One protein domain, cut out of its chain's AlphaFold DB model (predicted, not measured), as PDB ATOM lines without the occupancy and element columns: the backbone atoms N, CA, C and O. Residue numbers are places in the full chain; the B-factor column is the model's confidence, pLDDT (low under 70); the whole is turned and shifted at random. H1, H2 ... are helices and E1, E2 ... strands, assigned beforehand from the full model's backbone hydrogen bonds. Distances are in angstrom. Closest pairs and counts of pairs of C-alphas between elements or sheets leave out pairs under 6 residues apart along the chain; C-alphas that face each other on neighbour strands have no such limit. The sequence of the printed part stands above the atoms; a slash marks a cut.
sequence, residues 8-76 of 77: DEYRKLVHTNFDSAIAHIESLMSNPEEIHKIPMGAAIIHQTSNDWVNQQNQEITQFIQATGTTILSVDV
ATOM      1  N   ASP A   8     106.689  55.447 108.499       96.94
ATOM      2  CA  ASP A   8     105.447  56.133 108.132       96.94
ATOM      3  C   ASP A   8     104.256  55.177 108.121       96.94
ATOM      4  O   ASP A   8     103.206  55.503 108.670       96.94
ATOM      5  N   GLU A   9     104.434  53.968 107.592       96.62
ATOM      6  CA  GLU A   9     103.429  52.902 107.657       96.62
ATOM      7  C   GLU A   9     103.124  52.498 109.098       96.62
ATOM      8  O   GLU A   9     101.961  52.345 109.465       96.62
ATOM      9  N   TYR A  10     104.157  52.389 109.937       94.81
ATOM     10  CA  TYR A  10     103.978  52.118 111.357       94.81
ATOM     11  C   TYR A  10     103.178  53.231 112.042       94.81
ATOM     12  O   TYR A  10     102.208  52.950 112.743       94.81
ATOM     13  N   ARG A  11     103.530  54.502 111.801       96.31
ATOM     14  CA  ARG A  11     102.781  55.647 112.344       96.31
ATOM     15  C   ARG A  11     101.334  55.664 111.865       96.31
ATOM     16  O   ARG A  11     100.448  55.896 112.680       96.31
ATOM     17  N   LYS A  12     101.093  55.387 110.582       95.88
ATOM     18  CA  LYS A  12      99.749  55.289 110.006       95.88
ATOM     19  C   LYS A  12      98.930  54.195 110.697       95.88
ATOM     20  O   LYS A  12      97.833  54.474 111.162       95.88
ATOM     21  N   LEU A  13      99.483  52.985 110.803       95.44
ATOM     22  CA  LEU A  13      98.834  51.843 111.453       95.44
ATOM     23  C   LEU A  13      98.466  52.155 112.907       95.44
ATOM     24  O   LEU A  13      97.331  51.935 113.321       95.44
ATOM     25  N   VAL A  14      99.420  52.695 113.669       93.81
ATOM     26  CA  VAL A  14      99.204  53.052 115.074       93.81
ATOM     27  C   VAL A  14      98.131  54.129 115.197       93.81
ATOM     28  O   VAL A  14      97.178  53.929 115.938       93.81
ATOM     29  N   HIS A  15      98.246  55.233 114.458       96.00
ATOM     30  CA  HIS A  15      97.310  56.355 114.559       96.00
ATOM     31  C   HIS A  15      95.874  55.912 114.257       96.00
ATOM     32  O   HIS A  15      94.999  56.093 115.094       96.00
ATOM     33  N   THR A  16      95.647  55.229 113.130       94.94
ATOM     34  CA  THR A  16      94.297  54.789 112.748       94.94
ATOM     35  C   THR A  16      93.697  53.803 113.758       94.94
ATOM     36  O   THR A  16      92.512  53.892 114.074       94.94
ATOM     37  N   ASN A  17      94.500  52.890 114.314       93.62
ATOM     38  CA  ASN A  17      94.016  51.966 115.343       93.62
ATOM     39  C   ASN A  17      93.724  52.668 116.677       93.62
ATOM     40  O   ASN A  17      92.767  52.297 117.354       93.62
ATOM     41  N   PHE A  18      94.513  53.677 117.054       93.88
ATOM     42  CA  PHE A  18      94.252  54.475 118.254       93.88
ATOM     43  C   PHE A  18      92.974  55.302 118.120       93.88
ATOM     44  O   PHE A  18      92.161  55.279 119.040       93.88
ATOM     45  N   ASP A  19      92.761  55.959 116.979       93.31
ATOM     46  CA  ASP A  19      91.530  56.716 116.717       93.31
ATOM     47  C   ASP A  19      90.302  55.812 116.839       93.31
ATOM     48  O   ASP A  19      89.326  56.138 117.514       93.31
ATOM     49  N   SER A  20      90.386  54.620 116.247       91.31
ATOM     50  CA  SER A  20      89.314  53.638 116.325       91.31
ATOM     51  C   SER A  20      89.072  53.120 117.745       91.31
ATOM     52  O   SER A  20      87.923  52.888 118.123       91.31
ATOM     53  N   ALA A  21      90.130  52.926 118.535       91.44
ATOM     54  CA  ALA A  21      90.006  52.508 119.927       91.44
ATOM     55  C   ALA A  21      89.351  53.600 120.785       91.44
ATOM     56  O   ALA A  21      88.515  53.289 121.633       91.44
ATOM     57  N   ILE A  22      89.685  54.873 120.546       92.38
ATOM     58  CA  ILE A  22      89.052  56.013 121.221       92.38
ATOM     59  C   ILE A  22      87.557  56.050 120.899       92.38
ATOM     60  O   ILE A  22      86.750  56.074 121.825       92.38
ATOM     61  N   ALA A  23      87.180  55.949 119.621       90.94
ATOM     62  CA  ALA A  23      85.775  55.920 119.212       90.94
ATOM     63  C   ALA A  23      84.997  54.765 119.873       90.94
ATOM     64  O   ALA A  23      83.852  54.926 120.304       90.94
ATOM     65  N   HIS A  24      85.625  53.595 120.016       90.38
ATOM     66  CA  HIS A  24      85.008  52.475 120.721       90.38
ATOM     67  C   HIS A  24      84.826  52.750 122.216       90.38
ATOM     68  O   HIS A  24      83.753  52.487 122.754       90.38
ATOM     69  N   ILE A  25      85.834  53.318 122.884       91.50
ATOM     70  CA  ILE A  25      85.730  53.715 124.294       91.50
ATOM     71  C   ILE A  25      84.602  54.736 124.478       91.50
ATOM     72  O   ILE A  25      83.802  54.590 125.397       91.50
ATOM     73  N   GLU A  26      84.481  55.725 123.593       92.94
ATOM     74  CA  GLU A  26      83.391  56.708 123.619       92.94
ATOM     75  C   GLU A  26      82.008  56.060 123.458       92.94
ATOM     76  O   GLU A  26      81.068  56.402 124.184       92.94
ATOM     77  N   SER A  27      81.894  55.065 122.576       91.38
ATOM     78  CA  SER A  27      80.676  54.263 122.429       91.38
ATOM     79  C   SER A  27      80.347  53.469 123.700       91.38
ATOM     80  O   SER A  27      79.197  53.476 124.140       91.38
ATOM     81  N   LEU A  28      81.346  52.861 124.351       92.44
ATOM     82  CA  LEU A  28      81.168  52.148 125.623       92.44
ATOM     83  C   LEU A  28      80.802  53.087 126.777       92.44
ATOM     84  O   LEU A  28      80.004  52.721 127.630       92.44
ATOM     85  N   MET A  29      81.341  54.308 126.816       93.88
ATOM     86  CA  MET A  29      80.925  55.308 127.807       93.88
ATOM     87  C   MET A  29      79.460  55.717 127.621       93.88
ATOM     88  O   MET A  29      78.781  56.025 128.599       93.88
ATOM     89  N   SER A  30      78.980  55.712 126.377       95.88
ATOM     90  CA  SER A  30      77.586  56.011 126.041       95.88
ATOM     91  C   SER A  30      76.646  54.821 126.287       95.88
ATOM     92  O   SER A  30      75.467  55.037 126.548       95.88
ATOM     93  N   ASN A  31      77.169  53.588 126.235       93.50
ATOM     94  CA  ASN A  31      76.433  52.324 126.390       93.50
ATOM     95  C   ASN A  31      77.191  51.370 127.345       93.50
ATOM     96  O   ASN A  31      77.762  50.361 126.914       93.50
ATOM     97  N   PRO A  32      77.284  51.695 128.647       93.12
ATOM     98  CA  PRO A  32      78.169  51.004 129.590       93.12
ATOM     99  C   PRO A  32      77.838  49.520 129.798       93.12
ATOM    100  O   PRO A  32      78.719  48.735 130.147       93.12
ATOM    101  N   GLU A  33      76.597  49.103 129.560       93.88
ATOM    102  CA  GLU A  33      76.167  47.706 129.615       93.88
ATOM    103  C   GLU A  33      76.886  46.808 128.595       93.88
ATOM    104  O   GLU A  33      77.045  45.607 128.834       93.88
ATOM    105  N   GLU A  34      77.377  47.378 127.492       91.19
ATOM    106  CA  GLU A  34      78.107  46.653 126.449       91.19
ATOM    107  C   GLU A  34      79.473  46.152 126.938       91.19
ATOM    108  O   GLU A  34      79.974  45.143 126.437       91.19
ATOM    109  N   ILE A  35      80.047  46.771 127.980       90.81
ATOM    110  CA  ILE A  35      81.329  46.352 128.573       90.81
ATOM    111  C   ILE A  35      81.265  44.895 129.046       90.81
ATOM    112  O   ILE A  35      82.234  44.154 128.902       90.81
ATOM    113  N   HIS A  36      80.117  44.443 129.562       90.75
ATOM    114  CA  HIS A  36      79.953  43.068 130.040       90.75
ATOM    115  C   HIS A  36      80.032  42.015 128.928       90.75
ATOM    116  O   HIS A  36      80.240  40.837 129.218       90.75
ATOM    117  N   LYS A  37      79.875  42.425 127.665       90.50
ATOM    118  CA  LYS A  37      80.004  41.536 126.505       90.50
ATOM    119  C   LYS A  37      81.459  41.322 126.094       90.50
ATOM    120  O   LYS A  37      81.720  40.429 125.293       90.50
ATOM    121  N   ILE A  38      82.395  42.106 126.638       91.31
ATOM    122  CA  ILE A  38      83.827  42.005 126.354       91.31
ATOM    123  C   ILE A  38      84.445  40.979 127.315       91.31
ATOM    124  O   ILE A  38      84.503  41.227 128.523       91.31
ATOM    125  N   PRO A  39      84.925  39.818 126.825       91.75
ATOM    126  CA  PRO A  39      85.585  38.844 127.678       91.75
ATOM    127  C   PRO A  39      86.845  39.434 128.309       91.75
ATOM    128  O   PRO A  39      87.605  40.162 127.669       91.75
ATOM    129  N   MET A  40      87.098  39.072 129.565       90.31
ATOM    130  CA  MET A  40      88.318  39.478 130.255       90.31
ATOM    131  C   MET A  40      89.551  39.013 129.470       90.31
ATOM    132  O   MET A  40      89.676  37.835 129.143       90.31
ATOM    133  N   GLY A  41      90.467  39.940 129.187       87.88
ATOM    134  CA  GLY A  41      91.687  39.654 128.426       87.88
ATOM    135  C   GLY A  41      91.486  39.500 126.914       87.88
ATOM    136  O   GLY A  41      92.438  39.128 126.229       87.88
ATOM    137  N   ALA A  42      90.292  39.784 126.381       91.75
ATOM    138  CA  ALA A  42      90.086  39.847 124.938       91.75
ATOM    139  C   ALA A  42      90.900  40.990 124.316       91.75
ATOM    140  O   ALA A  42      91.044  42.067 124.900       91.75
ATOM    141  N   ALA A  43      91.395  40.757 123.103       92.38
ATOM    142  CA  ALA A  43      91.918  41.819 122.260       92.38
ATOM    143  C   ALA A  43      90.834  42.234 121.261       92.38
ATOM    144  O   ALA A  43      90.188  41.395 120.628       92.38
ATOM    145  N   ILE A  44      90.635  43.544 121.151       91.56
ATOM    146  CA  ILE A  44      89.633  44.143 120.276       91.56
ATOM    147  C   ILE A  44      90.354  44.676 119.045       91.56
ATOM    148  O   ILE A  44      91.301  45.454 119.162       91.56
ATOM    149  N   ILE A  45      89.922  44.229 117.872       90.62
ATOM    150  CA  ILE A  45      90.441  44.668 116.582       90.62
ATOM    151  C   ILE A  45      89.304  45.336 115.824       90.62
ATOM    152  O   ILE A  45      88.268  44.727 115.562       90.62
ATOM    153  N   HIS A  46      89.502  46.595 115.461       88.25
ATOM    154  CA  HIS A  46      88.485  47.371 114.773       88.25
ATOM    155  C   HIS A  46      88.682  47.363 113.260       88.25
ATOM    156  O   HIS A  46      89.811  47.480 112.771       88.25
ATOM    157  N   GLN A  47      87.575  47.259 112.522       87.56
ATOM    158  CA  GLN A  47      87.573  47.581 111.098       87.56
ATOM    159  C   GLN A  47      87.610  49.095 110.929       87.56
ATOM    160  O   GLN A  47      86.753  49.814 111.425       87.56
ATOM    161  N   THR A  48      88.616  49.577 110.221       89.38
ATOM    162  CA  THR A  48      88.823  50.999 109.951       89.38
ATOM    163  C   THR A  48      88.343  51.332 108.540       89.38
ATOM    164  O   THR A  48      88.129  50.445 107.717       89.38
ATOM    165  N   SER A  49      88.248  52.615 108.197       89.12
ATOM    166  CA  SER A  49      87.998  53.043 106.811       89.12
ATOM    167  C   SER A  49      89.220  52.885 105.889       89.12
ATOM    168  O   SER A  49      89.162  53.249 104.715       89.12
ATOM    169  N   ASN A  50      90.349  52.385 106.403       92.62
ATOM    170  CA  ASN A  50      91.599  52.258 105.668       92.62
ATOM    171  C   ASN A  50      91.915  50.786 105.374       92.62
ATOM    172  O   ASN A  50      92.453  50.081 106.225       92.62
ATOM    173  N   ASP A  51      91.656  50.340 104.144       94.00
ATOM    174  CA  ASP A  51      91.834  48.935 103.734       94.00
ATOM    175  C   ASP A  51      93.237  48.390 104.011       94.00
ATOM    176  O   ASP A  51      93.400  47.254 104.453       94.00
ATOM    177  N   TRP A  52      94.267  49.216 103.807       95.19
ATOM    178  CA  TRP A  52      95.641  48.817 104.101       95.19
ATOM    179  C   TRP A  52      95.842  48.552 105.600       95.19
ATOM    180  O   TRP A  52      96.472  47.562 105.963       95.19
ATOM    181  N   VAL A  53      95.274  49.390 106.477       94.62
ATOM    182  CA  VAL A  53      95.310  49.171 107.935       94.62
ATOM    183  C   VAL A  53      94.542  47.904 108.298       94.62
ATOM    184  O   VAL A  53      95.043  47.098 109.077       94.62
ATOM    185  N   ASN A  54      93.381  47.676 107.679       93.88
ATOM    186  CA  ASN A  54      92.582  46.470 107.905       93.88
ATOM    187  C   ASN A  54      93.352  45.201 107.522       93.88
ATOM    188  O   ASN A  54      93.308  44.214 108.255       93.88
ATOM    189  N   GLN A  55      94.124  45.237 106.434       93.75
ATOM    190  CA  GLN A  55      94.996  44.129 106.047       93.75
ATOM    191  C   GLN A  55      96.088  43.866 107.097       93.75
ATOM    192  O   GLN A  55      96.288  42.721 107.499       93.75
ATOM    193  N   GLN A  56      96.754  44.908 107.606       94.69
ATOM    194  CA  GLN A  56      97.746  44.738 108.678       94.69
ATOM    195  C   GLN A  56      97.102  44.211 109.971       94.69
ATOM    196  O   GLN A  56      97.657  43.346 110.651       94.69
ATOM    197  N   ASN A  57      95.898  44.681 110.294       93.75
ATOM    198  CA  ASN A  57      95.126  44.218 111.442       93.75
ATOM    199  C   ASN A  57      94.727  42.742 111.317       93.75
ATOM    200  O   ASN A  57      94.686  42.046 112.331       93.75
ATOM    201  N   GLN A  58      94.487  42.230 110.107       92.62
ATOM    202  CA  GLN A  58      94.259  40.799 109.886       92.62
ATOM    203  C   GLN A  58      95.506  39.967 110.212       92.62
ATOM    204  O   GLN A  58      95.389  38.952 110.897       92.62
ATOM    205  N   GLU A  59      96.698  40.406 109.801       91.88
ATOM    206  CA  GLU A  59      97.955  39.723 110.149       91.88
ATOM    207  C   GLU A  59      98.194  39.728 111.669       91.88
ATOM    208  O   GLU A  59      98.520  38.696 112.265       91.88
ATOM    209  N   ILE A  60      97.949  40.870 112.321       91.44
ATOM    210  CA  ILE A  60      98.001  40.999 113.783       91.44
ATOM    211  C   ILE A  60      96.994  40.050 114.447       91.44
ATOM    212  O   ILE A  60      97.342  39.349 115.397       91.44
ATOM    213  N   THR A  61      95.764  39.990 113.932       91.50
ATOM    214  CA  THR A  61      94.692  39.125 114.447       91.50
ATOM    215  C   THR A  61      95.108  37.661 114.407       91.50
ATOM    216  O   THR A  61      95.004  36.973 115.417       91.50
ATOM    217  N   GLN A  62      95.637  37.194 113.274       90.25
ATOM    218  CA  GLN A  62      96.102  35.814 113.121       90.25
ATOM    219  C   GLN A  62      97.232  35.486 114.104       90.25
ATOM    220  O   GLN A  62      97.225  34.424 114.728       90.25
ATOM    221  N   PHE A  63      98.178  36.413 114.294       90.25
ATOM    222  CA  PHE A  63      99.257  36.241 115.266       90.25
ATOM    223  C   PHE A  63      98.733  36.146 116.707       90.25
ATOM    224  O   PHE A  63      99.178  35.279 117.456       90.25
ATOM    225  N   ILE A  64      97.782  37.001 117.097       89.69
ATOM    226  CA  ILE A  64      97.203  37.003 118.450       89.69
ATOM    227  C   ILE A  64      96.312  35.769 118.681       89.69
ATOM    228  O   ILE A  64      96.351  35.163 119.750       89.69
ATOM    229  N   GLN A  65      95.545  35.334 117.682       89.00
ATOM    230  CA  GLN A  65      94.748  34.104 117.778       89.00
ATOM    231  C   GLN A  65      95.632  32.875 118.009       89.00
ATOM    232  O   GLN A  65      95.276  31.999 118.797       89.00
ATOM    233  N   ALA A  66      96.818  32.832 117.394       90.25
ATOM    234  CA  ALA A  66      97.782  31.757 117.609       90.25
ATOM    235  C   ALA A  66      98.316  31.691 119.056       90.25
ATOM    236  O   ALA A  66      98.821  30.645 119.461       90.25
ATOM    237  N   THR A  67      98.183  32.758 119.857       89.50
ATOM    238  CA  THR A  67      98.540  32.745 121.287       89.50
ATOM    239  C   THR A  67      97.393  32.305 122.199       89.50
ATOM    240  O   THR A  67      97.561  32.300 123.416       89.50
ATOM    241  N   GLY A  68      96.230  31.944 121.641       88.56
ATOM    242  CA  GLY A  68      95.041  31.547 122.403       88.56
ATOM    243  C   GLY A  68      94.230  32.720 122.965       88.56
ATOM    244  O   GLY A  68      93.313  32.503 123.754       88.56
ATOM    245  N   THR A  69      94.549  33.953 122.570       92.25
ATOM    246  CA  THR A  69      93.826  35.155 123.001       92.25
ATOM    247  C   THR A  69      92.508  35.289 122.242       92.25
ATOM    248  O   THR A  69      92.446  35.080 121.028       92.25
ATOM    249  N   THR A  70      91.442  35.680 122.942       91.38
ATOM    250  CA  THR A  70      90.134  35.903 122.323       91.38
ATOM    251  C   THR A  70      90.122  37.152 121.431       91.38
ATOM    252  O   THR A  70      90.334  38.270 121.894       91.38
ATOM    253  N   ILE A  71      89.824  36.887 120.158       89.94
ATOM    254  CA  ILE A  71      89.356  37.743 119.057       89.94
ATOM    255  C   ILE A  71      88.017  38.478 119.236       89.94
ATOM    256  O   ILE A  71      87.007  37.799 119.066       89.94
ATOM    257  N   LEU A  72      87.937  39.790 119.480       89.62
ATOM    258  CA  LEU A  72      86.716  40.548 119.157       89.62
ATOM    259  C   LEU A  72      86.948  41.477 117.967       89.62
ATOM    260  O   LEU A  72      87.684  42.455 118.076       89.62
ATOM    261  N   SER A  73      86.300  41.179 116.841       81.94
ATOM    262  CA  SER A  73      86.256  42.088 115.695       81.94
ATOM    263  C   SER A  73      85.037  42.990 115.810       81.94
ATOM    264  O   SER A  73      83.918  42.491 115.936       81.94
ATOM    265  N   VAL A  74      85.256  44.300 115.774       78.94
ATOM    266  CA  VAL A  74      84.191  45.297 115.917       78.94
ATOM    267  C   VAL A  74      84.208  46.213 114.702       78.94
ATOM    268  O   VAL A  74      85.233  46.823 114.392       78.94
ATOM    269  N   ASP A  75      83.068  46.320 114.030       70.69
ATOM    270  CA  ASP A  75      82.886  47.305 112.970       70.69
ATOM    271  C   ASP A  75      82.761  48.690 113.606       70.69
ATOM    272  O   ASP A  75      82.019  48.883 114.573       70.69
ATOM    273  N   VAL A  76      83.521  49.655 113.095       59.38
ATOM    274  CA  VAL A  76      83.347  51.054 113.488       59.38
ATOM    275  C   VAL A  76      82.138  51.574 112.717       59.38
ATOM    276  O   VAL A  76      82.130  51.517 111.486       59.38
TER     277      VAL A  76
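This is residues 8 to 76 of the 77 residues of an uncharacterized protein of Synechococcus sp. (strain ATCC 27167 / PCC 6312) (UniProt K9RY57). One long helix, H1, runs the length of the domain; a parallel pair of strands, E1 and E2, packs on its middle through E1, H3 meets it near its start with residues 53 to 56 alone and runs away from it about perpendicular, and H2 makes a corner at its end. The printed part has 69 residues, with named elements in the order H1, H2, E1, H3, E2; it is mostly helix and compact, with a radius of gyration of the C-alphas of 12.5 A and spans of 36 by 27 by 16 A.

Start at H1, residues 8 to 30; its residues 12 to 16 touch H3, residues 51 to 65, about perpendicular at 77 degrees, the closest C-alphas being Leu 13 and Val 53, 5.7 A. E1, residues 43 to 47, and E2, residues 71 to 75, are parallel neighbours; N 45 and O 72, 2.9 A apart, are within hydrogen-bond range. E1, H3 and E2 form a strand-helix-strand unit, a helix between parallel strands, with a right-handed crossover. H2, residues 32 to 37, has 0 of 2 O i to N i+4 pairs within range but 3 of 3 O i to N i+3; H1 and H3 have every O i to N i+4 pair.

Find C-alpha 8 at (105.447, 56.133, 108.132); H1 runs 33.1 A from there. H3 spans 20.6 A, and E2 ends at C-alpha 75, (82.886, 47.305, 112.970).

The printed part has no cut and its four links are tight; residue 76 alone is under pLDDT 70.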